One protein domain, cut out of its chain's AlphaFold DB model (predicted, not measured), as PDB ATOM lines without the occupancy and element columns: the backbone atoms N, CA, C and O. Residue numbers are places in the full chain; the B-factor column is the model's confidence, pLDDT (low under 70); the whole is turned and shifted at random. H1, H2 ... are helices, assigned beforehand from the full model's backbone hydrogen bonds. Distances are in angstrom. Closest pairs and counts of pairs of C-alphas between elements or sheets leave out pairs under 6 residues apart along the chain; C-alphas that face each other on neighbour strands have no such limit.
ATOM      1  N   THR A  35     207.209 154.260 149.051       60.97
ATOM      2  CA  THR A  35     207.448 153.841 147.654       60.97
ATOM      3  C   THR A  35     208.894 154.039 147.186       60.97
ATOM      4  O   THR A  35     209.461 153.154 146.541       60.97
ATOM      5  N   ASP A  36     209.549 155.136 147.573       65.44
ATOM      6  CA  ASP A  36     210.950 155.394 147.209       65.44
ATOM      7  C   ASP A  36     211.951 154.474 147.917       65.44
ATOM      8  O   ASP A  36     212.966 154.081 147.335       65.44
ATOM      9  N   LEU A  37     211.669 154.096 149.163       69.94
ATOM     10  CA  LEU A  37     212.548 153.242 149.959       69.94
ATOM     11  C   LEU A  37     212.461 151.785 149.483       69.94
ATOM     12  O   LEU A  37     213.487 151.123 149.333       69.94
ATOM     13  N   VAL A  38     211.259 151.324 149.127       75.44
ATOM     14  CA  VAL A  38     211.041 150.023 148.477       75.44
ATOM     15  C   VAL A  38     211.715 149.974 147.105       75.44
ATOM     16  O   VAL A  38     212.386 148.995 146.790       75.44
ATOM     17  N   ARG A  39     211.609 151.039 146.299       77.44
ATOM     18  CA  ARG A  39     212.274 151.123 144.988       77.44
ATOM     19  C   ARG A  39     213.797 151.019 145.106       77.44
ATOM     20  O   ARG A  39     214.411 150.264 144.353       77.44
ATOM     21  N   ARG A  40     214.405 151.725 146.067       75.88
ATOM     22  CA  ARG A  40     215.853 151.639 146.351       75.88
ATOM     23  C   ARG A  40     216.257 150.264 146.880       75.88
ATOM     24  O   ARG A  40     217.287 149.745 146.472       75.88
ATOM     25  N   MET A  41     215.441 149.661 147.744       78.69
ATOM     26  CA  MET A  41     215.697 148.321 148.275       78.69
ATOM     27  C   MET A  41     215.599 147.247 147.186       78.69
ATOM     28  O   MET A  41     216.429 146.349 147.136       78.69
ATOM     29  N   LYS A  42     214.647 147.373 146.256       84.50
ATOM     30  CA  LYS A  42     214.525 146.497 145.084       84.50
ATOM     31  C   LYS A  42     215.779 146.545 144.206       84.50
ATOM     32  O   LYS A  42     216.268 145.495 143.806       84.50
ATOM     33  N   ALA A  43     216.303 147.743 143.934       80.31
ATOM     34  CA  ALA A  43     217.561 147.905 143.202       80.31
ATOM     35  C   ALA A  43     218.745 147.309 143.986       80.31
ATOM     36  O   ALA A  43     219.510 146.517 143.446       80.31
ATOM     37  N   ALA A  44     218.827 147.581 145.292       80.06
ATOM     38  CA  ALA A  44     219.894 147.068 146.148       80.06
ATOM     39  C   ALA A  44     219.897 145.533 146.275       80.06
ATOM     40  O   ALA A  44     220.968 144.944 146.329       80.06
ATOM     41  N   LEU A  45     218.732 144.880 146.310       81.31
ATOM     42  CA  LEU A  45     218.626 143.414 146.342       81.31
ATOM     43  C   LEU A  45     218.998 142.762 145.002       81.31
ATOM     44  O   LEU A  45     219.413 141.606 144.991       81.31
ATOM     45  N   ALA A  46     218.850 143.488 143.890       80.62
ATOM     46  CA  ALA A  46     219.256 143.025 142.565       80.62
ATOM     47  C   ALA A  46     220.763 143.217 142.310       80.62
ATOM     48  O   ALA A  46     221.379 142.394 141.639       80.62
ATOM     49  N   GLU A  47     221.350 144.288 142.848       80.31
ATOM     50  CA  GLU A  47     222.755 144.658 142.629       80.31
ATOM     51  C   GLU A  47     223.725 144.037 143.649       80.31
ATOM     52  O   GLU A  47     224.896 143.838 143.332       80.31
ATOM     53  N   ASP A  48     223.260 143.715 144.863       83.44
ATOM     54  CA  ASP A  48     224.107 143.258 145.971       83.44
ATOM     55  C   ASP A  48     223.690 141.861 146.480       83.44
ATOM     56  O   ASP A  48     222.756 141.724 147.288       83.44
ATOM     57  N   PRO A  49     224.406 140.797 146.064       83.12
ATOM     58  CA  PRO A  49     224.114 139.434 146.491       83.12
ATOM     59  C   PRO A  49     224.257 139.210 148.001       83.12
ATOM     60  O   PRO A  49     223.616 138.301 148.533       83.12
ATOM     61  N   ALA A  50     225.063 140.018 148.700       81.81
ATOM     62  CA  ALA A  50     225.220 139.915 150.148       81.81
ATOM     63  C   ALA A  50     223.974 140.437 150.881       81.81
ATOM     64  O   ALA A  50     223.582 139.878 151.905       81.81
ATOM     65  N   LYS A  51     223.287 141.450 150.333       81.75
ATOM     66  CA  LYS A  51     222.002 141.930 150.874       81.75
ATOM     67  C   LYS A  51     220.872 140.933 150.658       81.75
ATOM     68  O   LYS A  51     220.063 140.736 151.563       81.75
ATOM     69  N   ALA A  52     220.832 140.276 149.499       80.75
ATOM     70  CA  ALA A  52     219.879 139.196 149.248       80.75
ATOM     71  C   ALA A  52     220.096 138.019 150.214       80.75
ATOM     72  O   ALA A  52     219.139 137.473 150.758       80.75
ATOM     73  N   ASP A  53     221.353 137.672 150.488       85.44
ATOM     74  CA  ASP A  53     221.704 136.607 151.424       85.44
ATOM     75  C   ASP A  53     221.399 136.971 152.893       85.44
ATOM     76  O   ASP A  53     220.863 136.154 153.645       85.44
ATOM     77  N   ALA A  54     221.640 138.222 153.297       83.50
ATOM     78  CA  ALA A  54     221.254 138.723 154.617       83.50
ATOM     79  C   ALA A  54     219.728 138.724 154.816       83.50
ATOM     80  O   ALA A  54     219.238 138.350 155.886       83.50
ATOM     81  N   LEU A  55     218.968 139.091 153.778       85.06
ATOM     82  CA  LEU A  55     217.508 139.024 153.793       85.06
ATOM     83  C   LEU A  55     217.011 137.574 153.863       85.06
ATOM     84  O   LEU A  55     216.125 137.289 154.665       85.06
ATOM     85  N   ALA A  56     217.602 136.655 153.096       85.38
ATOM     86  CA  ALA A  56     217.276 135.229 153.158       85.38
ATOM     87  C   ALA A  56     217.490 134.667 154.573       85.38
ATOM     88  O   ALA A  56     216.600 134.022 155.128       85.38
ATOM     89  N   ALA A  57     218.620 134.996 155.208       85.12
ATOM     90  CA  ALA A  57     218.899 134.604 156.588       85.12
ATOM     91  C   ALA A  57     217.901 135.209 157.594       85.12
ATOM     92  O   ALA A  57     217.505 134.548 158.557       85.12
ATOM     93  N   ARG A  58     217.462 136.460 157.390       82.81
ATOM     94  CA  ARG A  58     216.448 137.102 158.246       82.81
ATOM     95  C   ARG A  58     215.058 136.488 158.062       82.81
ATOM     96  O   ARG A  58     214.374 136.305 159.068       82.81
ATOM     97  N   ILE A  59     214.668 136.142 156.833       82.94
ATOM     98  CA  ILE A  59     213.407 135.445 156.527       82.94
ATOM     99  C   ILE A  59     213.406 134.055 157.164       82.94
ATOM    100  O   ILE A  59     212.420 133.688 157.797       82.94
ATOM    101  N   LEU A  60     214.516 133.318 157.079       83.62
ATOM    102  CA  LEU A  60     214.627 131.981 157.662       83.62
ATOM    103  C   LEU A  60     214.452 131.982 159.191       83.62
ATOM    104  O   LEU A  60     213.851 131.068 159.742       83.62
ATOM    105  N   ARG A  61     214.937 133.030 159.875       82.31
ATOM    106  CA  ARG A  61     214.734 133.226 161.326       82.31
ATOM    107  C   ARG A  61     213.355 133.775 161.693       82.31
ATOM    108  O   ARG A  61     213.019 133.805 162.872       82.31
ATOM    109  N   SER A  62     212.596 134.254 160.712       77.62
ATOM    110  CA  SER A  62     211.238 134.753 160.918       77.62
ATOM    111  C   SER A  62     210.216 133.619 160.866       77.62
ATOM    112  O   SER A  62     210.465 132.543 160.320       77.62
ATOM    113  N   SER A  63     209.012 133.908 161.342       73.12
ATOM    114  CA  SER A  63     207.827 133.055 161.216       73.12
ATOM    115  C   SER A  63     207.469 132.677 159.764       73.12
ATOM    116  O   SER A  63     206.703 131.736 159.551       73.12
ATOM    117  N   LEU A  64     208.029 133.365 158.759       69.81
ATOM    118  CA  LEU A  64     207.833 133.077 157.332       69.81
ATOM    119  C   LEU A  64     208.786 132.016 156.766       69.81
ATOM    120  O   LEU A  64     208.495 131.473 155.702       69.81
ATOM    121  N   GLY A  65     209.896 131.709 157.447       73.94
ATOM    122  CA  GLY A  65     210.912 130.761 156.973       73.94
ATOM    123  C   GLY A  65     210.328 129.400 156.566       73.94
ATOM    124  O   GLY A  65     210.460 129.029 155.401       73.94
ATOM    125  N   PRO A  66     209.578 128.714 157.453       70.00
ATOM    126  CA  PRO A  66     208.971 127.409 157.163       70.00
ATOM    127  C   PRO A  66     207.865 127.412 156.093       70.00
ATOM    128  O   PRO A  66     207.349 126.355 155.753       70.00
ATOM    129  N   ARG A  67     207.420 128.587 155.621       69.12
ATOM    130  CA  ARG A  67     206.363 128.714 154.599       69.12
ATOM    131  C   ARG A  67     206.903 129.024 153.207       69.12
ATOM    132  O   ARG A  67     206.190 128.823 152.230       69.12
ATOM    133  N   LEU A  68     208.112 129.571 153.131       67.31
ATOM    134  CA  LEU A  68     208.768 129.948 151.880       67.31
ATOM    135  C   LEU A  68     209.844 128.939 151.451       67.31
ATOM    136  O   LEU A  68     210.287 128.992 150.308       67.31
ATOM    137  N   SER A  69     210.241 128.025 152.340       74.12
ATOM    138  CA  SER A  69     211.102 126.882 152.035       74.12
ATOM    139  C   SER A  69     210.579 125.636 152.752       74.12
ATOM    140  O   SER A  69     210.273 125.681 153.944       74.12
ATOM    141  N   GLU A  70     210.470 124.531 152.012       70.94
ATOM    142  CA  GLU A  70     210.094 123.209 152.539       70.94
ATOM    143  C   GLU A  70     211.323 122.388 152.967       70.94
ATOM    144  O   GLU A  70     211.187 121.277 153.489       70.94
ATOM    145  N   SER A  71     212.533 122.914 152.747       77.75
ATOM    146  CA  SER A  71     213.769 122.204 153.054       77.75
ATOM    147  C   SER A  71     214.029 122.159 154.560       77.75
ATOM    148  O   SER A  71     214.042 123.177 155.251       77.75
ATOM    149  N   ALA A  72     214.281 120.953 155.072       71.12
ATOM    150  CA  ALA A  72     214.679 120.736 156.462       71.12
ATOM    151  C   ALA A  72     216.153 121.106 156.731       71.12
ATOM    152  O   ALA A  72     216.553 121.219 157.889       71.12
ATOM    153  N   ASP A  73     216.958 121.277 155.676       82.25
ATOM    154  CA  ASP A  73     218.361 121.682 155.765       82.25
ATOM    155  C   ASP A  73     218.466 123.220 155.679       82.25
ATOM    156  O   ASP A  73     218.048 123.800 154.670       82.25
ATOM    157  N   PRO A  74     219.016 123.900 156.706       79.44
ATOM    158  CA  PRO A  74     219.077 125.359 156.762       79.44
ATOM    159  C   PRO A  74     219.903 125.992 155.633       79.44
ATOM    160  O   PRO A  74     219.582 127.108 155.215       79.44
ATOM    161  N   ASP A  75     220.928 125.309 155.116       82.38
ATOM    162  CA  ASP A  75     221.761 125.847 154.037       82.38
ATOM    163  C   ASP A  75     221.040 125.749 152.687       82.38
ATOM    164  O   ASP A  75     221.054 126.697 151.893       82.38
ATOM    165  N   LEU A  76     220.316 124.647 152.460       83.12
ATOM    166  CA  LEU A  76     219.436 124.494 151.299       83.12
ATOM    167  C   LEU A  76     218.250 125.463 151.365       83.12
ATOM    168  O   LEU A  76     217.960 126.131 150.374       83.12
ATOM    169  N   ALA A  77     217.623 125.620 152.534       79.75
ATOM    170  CA  ALA A  77     216.517 126.554 152.734       79.75
ATOM    171  C   ALA A  77     216.935 128.008 152.475       79.75
ATOM    172  O   ALA A  77     216.226 128.778 151.824       79.75
ATOM    173  N   ARG A  78     218.135 128.395 152.922       84.19
ATOM    174  CA  ARG A  78     218.713 129.711 152.626       84.19
ATOM    175  C   ARG A  78     218.991 129.892 151.132       84.19
ATOM    176  O   ARG A  78     218.742 130.975 150.600       84.19
ATOM    177  N   GLY A  79     219.467 128.846 150.453       82.88
ATOM    178  CA  GLY A  79     219.650 128.831 148.999       82.88
ATOM    179  C   GLY A  79     218.338 129.031 148.229       82.88
ATOM    180  O   GLY A  79     218.278 129.872 147.330       82.88
ATOM    181  N   GLU A  80     217.274 128.331 148.628       82.62
ATOM    182  CA  GLU A  80     215.923 128.461 148.063       82.62
ATOM    183  C   GLU A  80     215.346 129.864 148.274       82.62
ATOM    184  O   GLU A  80     214.858 130.489 147.330       82.62
ATOM    185  N   LEU A  81     215.479 130.414 149.484       82.50
ATOM    186  CA  LEU A  81     215.035 131.773 149.795       82.50
ATOM    187  C   LEU A  81     215.804 132.826 148.993       82.50
ATOM    188  O   LEU A  81     215.211 133.791 148.508       82.50
ATOM    189  N   ARG A  82     217.112 132.641 148.795       85.88
ATOM    190  CA  ARG A  82     217.916 133.529 147.948       85.88
ATOM    191  C   ARG A  82     217.462 133.473 146.489       85.88
ATOM    192  O   ARG A  82     217.328 134.523 145.862       85.88
ATOM    193  N   ALA A  83     217.184 132.280 145.963       82.69
ATOM    194  CA  ALA A  83     216.632 132.117 144.620       82.69
ATOM    195  C   ALA A  83     215.248 132.780 144.491       82.69
ATOM    196  O   ALA A  83     214.985 133.482 143.512       82.69
ATOM    197  N   TRP A  84     214.400 132.648 145.513       84.38
ATOM    198  CA  TRP A  84     213.092 133.299 145.566       84.38
ATOM    199  C   TRP A  84     213.191 134.833 145.583       84.38
ATOM    200  O   TRP A  84     212.435 135.489 144.867       84.38
ATOM    201  N   ILE A  85     214.139 135.410 146.336       81.69
ATOM    202  CA  ILE A  85     214.382 136.866 146.386       81.69
ATOM    203  C   ILE A  85     214.752 137.408 145.002       81.69
ATOM    204  O   ILE A  85     214.234 138.447 144.592       81.69
ATOM    205  N   VAL A  86     215.611 136.692 144.271       81.69
ATOM    206  CA  VAL A  86     216.020 137.072 142.909       81.69
ATOM    207  C   VAL A  86     214.844 136.973 141.933       81.69
ATOM    208  O   VAL A  86     214.675 137.855 141.093       81.69
ATOM    209  N   ALA A  87     214.005 135.942 142.063       79.50
ATOM    210  CA  ALA A  87     212.815 135.770 141.231       79.50
ATOM    211  C   ALA A  87     211.697 136.784 141.553       79.50
ATOM    212  O   ALA A  87     210.919 137.136 140.668       79.50
ATOM    213  N   ASN A  88     211.627 137.289 142.793       81.12
ATOM    214  CA  ASN A  88     210.548 138.155 143.283       81.12
ATOM    215  C   ASN A  88     211.065 139.444 143.958       81.12
ATOM    216  O   ASN A  88     210.727 139.731 145.113       81.12
ATOM    217  N   PRO A  89     211.833 140.293 143.250       75.69
ATOM    218  CA  PRO A  89     212.568 141.400 143.868       75.69
ATOM    219  C   PRO A  89     211.656 142.491 144.448       75.69
ATOM    220  O   PRO A  89     212.032 143.180 145.392       75.69
ATOM    221  N   ALA A  90     210.439 142.656 143.916       73.81
ATOM    222  CA  ALA A  90     209.466 143.610 144.452       73.81
ATOM    223  C   ALA A  90     208.902 143.156 145.811       73.81
ATOM    224  O   ALA A  90     208.923 143.924 146.771       73.81
ATOM    225  N   ALA A  91     208.463 141.899 145.916       73.81
ATOM    226  CA  ALA A  91     207.948 141.339 147.165       73.81
ATOM    227  C   ALA A  91     209.047 141.262 148.238       73.81
ATOM    228  O   ALA A  91     208.830 141.663 149.382       73.81
ATOM    229  N   ALA A  92     210.255 140.842 147.848       76.56
ATOM    230  CA  ALA A  92     211.414 140.806 148.733       76.56
ATOM    231  C   ALA A  92     211.792 142.199 149.268       76.56
ATOM    232  O   ALA A  92     212.105 142.337 150.450       76.56
ATOM    233  N   ALA A  93     211.696 143.249 148.444       74.88
ATOM    234  CA  ALA A  93     211.960 144.618 148.882       74.88
ATOM    235  C   ALA A  93     210.968 145.095 149.953       74.88
ATOM    236  O   ALA A  93     211.382 145.712 150.931       74.88
ATOM    237  N   HIS A  94     209.678 144.776 149.826       76.50
ATOM    238  CA  HIS A  94     208.689 145.109 150.855       76.50
ATOM    239  C   HIS A  94     208.942 144.371 152.176       76.50
ATOM    240  O   HIS A  94     208.842 144.983 153.241       76.50
ATOM    241  N   LEU A  95     209.318 143.089 152.114       79.75
ATOM    242  CA  LEU A  95     209.695 142.316 153.301       79.75
ATOM    243  C   LEU A  95     210.939 142.897 153.977       79.75
ATOM    244  O   LEU A  95     210.938 143.099 155.186       79.75
ATOM    245  N   ALA A  96     211.970 143.234 153.200       78.06
ATOM    246  CA  ALA A  96     213.197 143.831 153.715       78.06
ATOM    247  C   ALA A  96     212.941 145.157 154.441       78.06
ATOM    248  O   ALA A  96     213.467 145.378 155.529       78.06
ATOM    249  N   VAL A  97     212.104 146.027 153.870       77.31
ATOM    250  CA  VAL A  97     211.753 147.313 154.489       77.31
ATOM    251  C   VAL A  97     210.949 147.125 155.770       77.31
ATOM    252  O   VAL A  97     211.196 147.821 156.753       77.31
ATOM    253  N   GLY A  98     209.999 146.191 155.778       75.50
ATOM    254  CA  GLY A  98     209.199 145.918 156.965       75.50
ATOM    255  C   GLY A  98     210.008 145.285 158.098       75.50
ATOM    256  O   GLY A  98     209.918 145.757 159.229       75.50
ATOM    257  N   PHE A  99     210.873 144.310 157.800       79.56
ATOM    258  CA  PHE A  99     211.781 143.737 158.798       79.56
ATOM    259  C   PHE A  99     212.791 144.756 159.324       79.56
ATOM    260  O   PHE A  99     213.041 144.795 160.522       79.56
ATOM    261  N   ALA A 100     213.318 145.637 158.469       77.44
ATOM    262  CA  ALA A 100     214.224 146.693 158.915       77.44
ATOM    263  C   ALA A 100     213.543 147.690 159.871       77.44
ATOM    264  O   ALA A 100     214.187 148.187 160.792       77.44
ATOM    265  N   ARG A 101     212.247 147.984 159.677       76.06
ATOM    266  CA  ARG A 101     211.465 148.833 160.596       76.06
ATOM    267  C   ARG A 101     211.223 148.146 161.939       76.06
ATOM    268  O   ARG A 101     211.364 148.796 162.970       76.06
ATOM    269  N   ASP A 102     210.903 146.857 161.915       78.56
ATOM    270  CA  ASP A 102     210.735 146.031 163.114       78.56
ATOM    271  C   ASP A 102     212.033 145.959 163.931       78.56
ATOM    272  O   ASP A 102     212.048 146.302 165.117       78.56
ATOM    273  N   ASP A 103     213.145 145.634 163.269       78.81
ATOM    274  CA  ASP A 103     214.461 145.527 163.898       78.81
ATOM    275  C   ASP A 103     214.928 146.890 164.460       78.81
ATOM    276  O   ASP A 103     215.483 146.946 165.556       78.81
ATOM    277  N   ALA A 104     214.652 148.004 163.765       74.81
ATOM    278  CA  ALA A 104     214.985 149.354 164.237       74.81
ATOM    279  C   ALA A 104     214.118 149.828 165.418       74.81
ATOM    280  O   ALA A 104     214.604 150.555 166.283       74.81
ATOM    281  N   ALA A 105     212.842 149.433 165.462       71.31
ATOM    282  CA  ALA A 105     211.927 149.764 166.553       71.31
ATOM    283  C   ALA A 105     212.049 148.806 167.754       71.31
ATOM    284  O   ALA A 105     211.456 149.066 168.801       71.31
ATOM    285  N   GLY A 106     212.786 147.698 167.612       73.38
ATOM    286  CA  GLY A 106     212.844 146.625 168.609       73.38
ATOM    287  C   GLY A 106     211.503 145.905 168.789       73.38
ATOM    288  O   GLY A 106     211.223 145.380 169.866       73.38
ATOM    289  N   THR A 107     210.651 145.911 167.761       74.62
ATOM    290  CA  THR A 107     209.313 145.305 167.783       74.62
ATOM    291  C   THR A 107     209.148 144.319 166.635       74.62
ATOM    292  O   THR A 107     209.820 144.426 165.628       74.62
ATOM    293  N   ASP A 108     208.203 143.400 166.748       75.44
ATOM    294  CA  ASP A 108     207.779 142.434 165.723       75.44
ATOM    295  C   ASP A 108     206.414 142.828 165.110       75.44
ATOM    296  O   ASP A 108     205.564 141.982 164.825       75.44
ATOM    297  N   ALA A 109     206.125 144.129 165.006       70.06
ATOM    298  CA  ALA A 109     204.805 144.626 164.624       70.06
ATOM    299  C   ALA A 109     204.466 144.311 163.158       70.06
ATOM    300  O   ALA A 109     203.343 143.885 162.863       70.06
ATOM    301  N   PHE A 110     205.422 144.485 162.247       72.75
ATOM    302  CA  PHE A 110     205.276 144.138 160.840       72.75
ATOM    303  C   PHE A 110     205.201 142.624 160.658       72.75
ATOM    304  O   PHE A 110     204.280 142.158 159.981       72.75
ATOM    305  N   GLU A 111     206.064 141.856 161.322       69.69
ATOM    306  CA  GLU A 111     206.043 140.390 161.289       69.69
ATOM    307  C   GLU A 111     204.698 139.832 161.792       69.69
ATOM    308  O   GLU A 111     204.038 139.051 161.097       69.69
ATOM    309  N   ARG A 112     204.190 140.339 162.925       67.88
ATOM    310  CA  ARG A 112     202.843 140.011 163.422       67.88
ATOM    311  C   ARG A 112     201.736 140.480 162.486       67.88
ATOM    312  O   ARG A 112     200.674 139.861 162.470       67.88
ATOM    313  N   SER A 113     201.935 141.554 161.718       62.69
ATOM    314  CA  SER A 113     200.963 142.019 160.719       62.69
ATOM    315  C   SER A 113     200.925 141.135 159.474       62.69
ATOM    316  O   SER A 113     199.865 141.013 158.866       62.69
ATOM    317  N   LEU A 114     202.054 140.524 159.095       61.94
ATOM    318  CA  LEU A 114     202.135 139.549 158.008       61.94
ATOM    319  C   LEU A 114     201.511 138.227 158.433       61.94
ATOM    320  O   LEU A 114     200.741 137.653 157.670       61.94
ATOM    321  N   TYR A 115     201.757 137.802 159.674       58.97
ATOM    322  CA  TYR A 115     201.102 136.631 160.246       58.97
ATOM    323  C   TYR A 115     199.590 136.840 160.353       58.97
ATOM    324  O   TYR A 115     198.822 136.051 159.805       58.97
ATOM    325  N   ARG A 116     199.160 137.973 160.929       51.78
ATOM    326  CA  ARG A 116     197.747 138.356 160.966       51.78
ATOM    327  C   ARG A 116     197.152 138.540 159.585       51.78
ATOM    328  O   ARG A 116     195.962 138.336 159.492       51.78
ATOM    329  N   ARG A 117     197.911 138.904 158.542       48.72
ATOM    330  CA  ARG A 117     197.435 138.972 157.144       48.72
ATOM    331  C   ARG A 117     197.389 137.623 156.451       48.72
ATOM    332  O   ARG A 117     196.508 137.439 155.629       48.72
ATOM    333  N   ALA A 118     198.273 136.687 156.769       47.06
ATOM    334  CA  ALA A 118     198.184 135.319 156.278       47.06
ATOM    335  C   ALA A 118     197.024 134.568 156.954       47.06
ATOM    336  O   ALA A 118     196.295 133.844 156.282       47.06
ATOM    337  N   GLU A 119     196.791 134.810 158.250       41.03
ATOM    338  CA  GLU A 119     195.529 134.464 158.912       41.03
ATOM    339  C   GLU A 119     194.373 135.244 158.278       41.03
ATOM    340  O   GLU A 119     193.421 134.629 157.815       41.03
ATOM    341  N   HIS A 120     194.474 136.569 158.114       36.00
ATOM    342  CA  HIS A 120     193.406 137.379 157.525       36.00
ATOM    343  C   HIS A 120     193.131 137.073 156.054       36.00
ATOM    344  O   HIS A 120     192.047 137.389 155.611       36.00
ATOM    345  N   PHE A 121     194.024 136.471 155.273       36.16
ATOM    346  CA  PHE A 121     193.729 136.030 153.905       36.16
ATOM    347  C   PHE A 121     192.807 134.800 153.929       36.16
ATOM    348  O   PHE A 121     191.906 134.673 153.098       36.16
ATOM    349  N   LEU A 122     192.942 133.961 154.964       35.69
ATOM    350  CA  LEU A 122     191.953 132.941 155.314       35.69
ATOM    351  C   LEU A 122     190.678 133.574 155.920       35.69
ATOM    352  O   LEU A 122     189.587 133.039 155.738       35.69
ATOM    353  N   GLU A 123     190.771 134.734 156.589       34.56
ATOM    354  CA  GLU A 123     189.612 135.415 157.197       34.56
ATOM    355  C   GLU A 123     188.840 136.402 156.290       34.56
ATOM    356  O   GLU A 123     187.655 136.623 156.525       34.56
ATOM    357  N   LEU A 124     189.479 136.996 155.281       34.59
ATOM    358  CA  LEU A 124     188.988 138.039 154.362       34.59
ATOM    359  C   LEU A 124     188.831 137.501 152.937       34.59
ATOM    360  O   LEU A 124     188.793 138.272 151.981       34.59
ATOM    361  N   SER A 125     188.662 136.188 152.774       31.94
ATOM    362  CA  SER A 125     187.873 135.727 151.637       31.94
ATOM    363  C   SER A 125     186.511 136.435 151.731       31.94
ATOM    364  O   SER A 125     185.817 136.247 152.736       31.94
TER     365      SER A 125
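This is residues 35 to 125 of the 508 residues of an uncharacterized protein of bacterium (UniProt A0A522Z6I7). Two pairs of crossing helices, H1 with H5 and H2 with H4, make the body, and H6 leads off from H5 as an arm; residues 119 to 125, of which 119 to 123 belong to H6, stick out. The short H3 sits near H2 and H4. The printed part has 91 residues with six named helices, H1 to H6 in chain order, and no named strand, so its class is all helix. It is compact, with a radius of gyration of the C-alphas of 13.1 A and spans of 36 by 35 by 28 A.

H1, residues 35 to 47, touches H2, residues 49 to 60, only at the corner, with the closest C-alphas, Leu 45 and Ala 52, 5.3 A apart. H1 touches H5, residues 89 to 105, closest at the C-alphas of Lys 42 and Ala 93, 5.0 A, at a steep tilt of 68 degrees, only just short of about perpendicular, opposite ways. H2 touches H4, residues 74 to 87, closest at the C-alphas of Ala 56 and Leu 81, 5.3 A, at a steep tilt of 60 degrees. H3, residues 65 to 68, is close to H4 but not clearly touching, with the C-alphas of Leu 68 and Leu 81 6.9 A apart. Residues 98 to 102 of H5 touch residues 109 to 111 of H6, residues 109 to 123, closest at the C-alphas of Gly 98 and Phe 110, 5.8 A, and the helices' steep tilt is 51 degrees. These last-named touching pairs, H1 and H5, H2 and H4, H5 and H6, give mostly crossed packing. Every O i to N i+4 pair is within hydrogen-bond range in H1, H2, H4 and H5, and 10 of 11 in H6; H3 is too short for one.

H1 begins at C-alpha 35 (207.448, 153.841, 147.654) and H6 ends at C-alpha 123 (189.612, 135.415, 157.197). From first to last C-alpha, H5 measures 24.2 A, H4 19.7 A, H6 19.3 A, H1 18.5 A and H2 16.4 A.

The C-alphas of Ala 50 and Ser 125 are the two farthest apart, at 37.6 A. The printed part has no cut, and its five links are tight. Mean pLDDT of the printed part is 73.1; residues 35 to 37, 64, 67 to 68 and 111 to 125 are under 70.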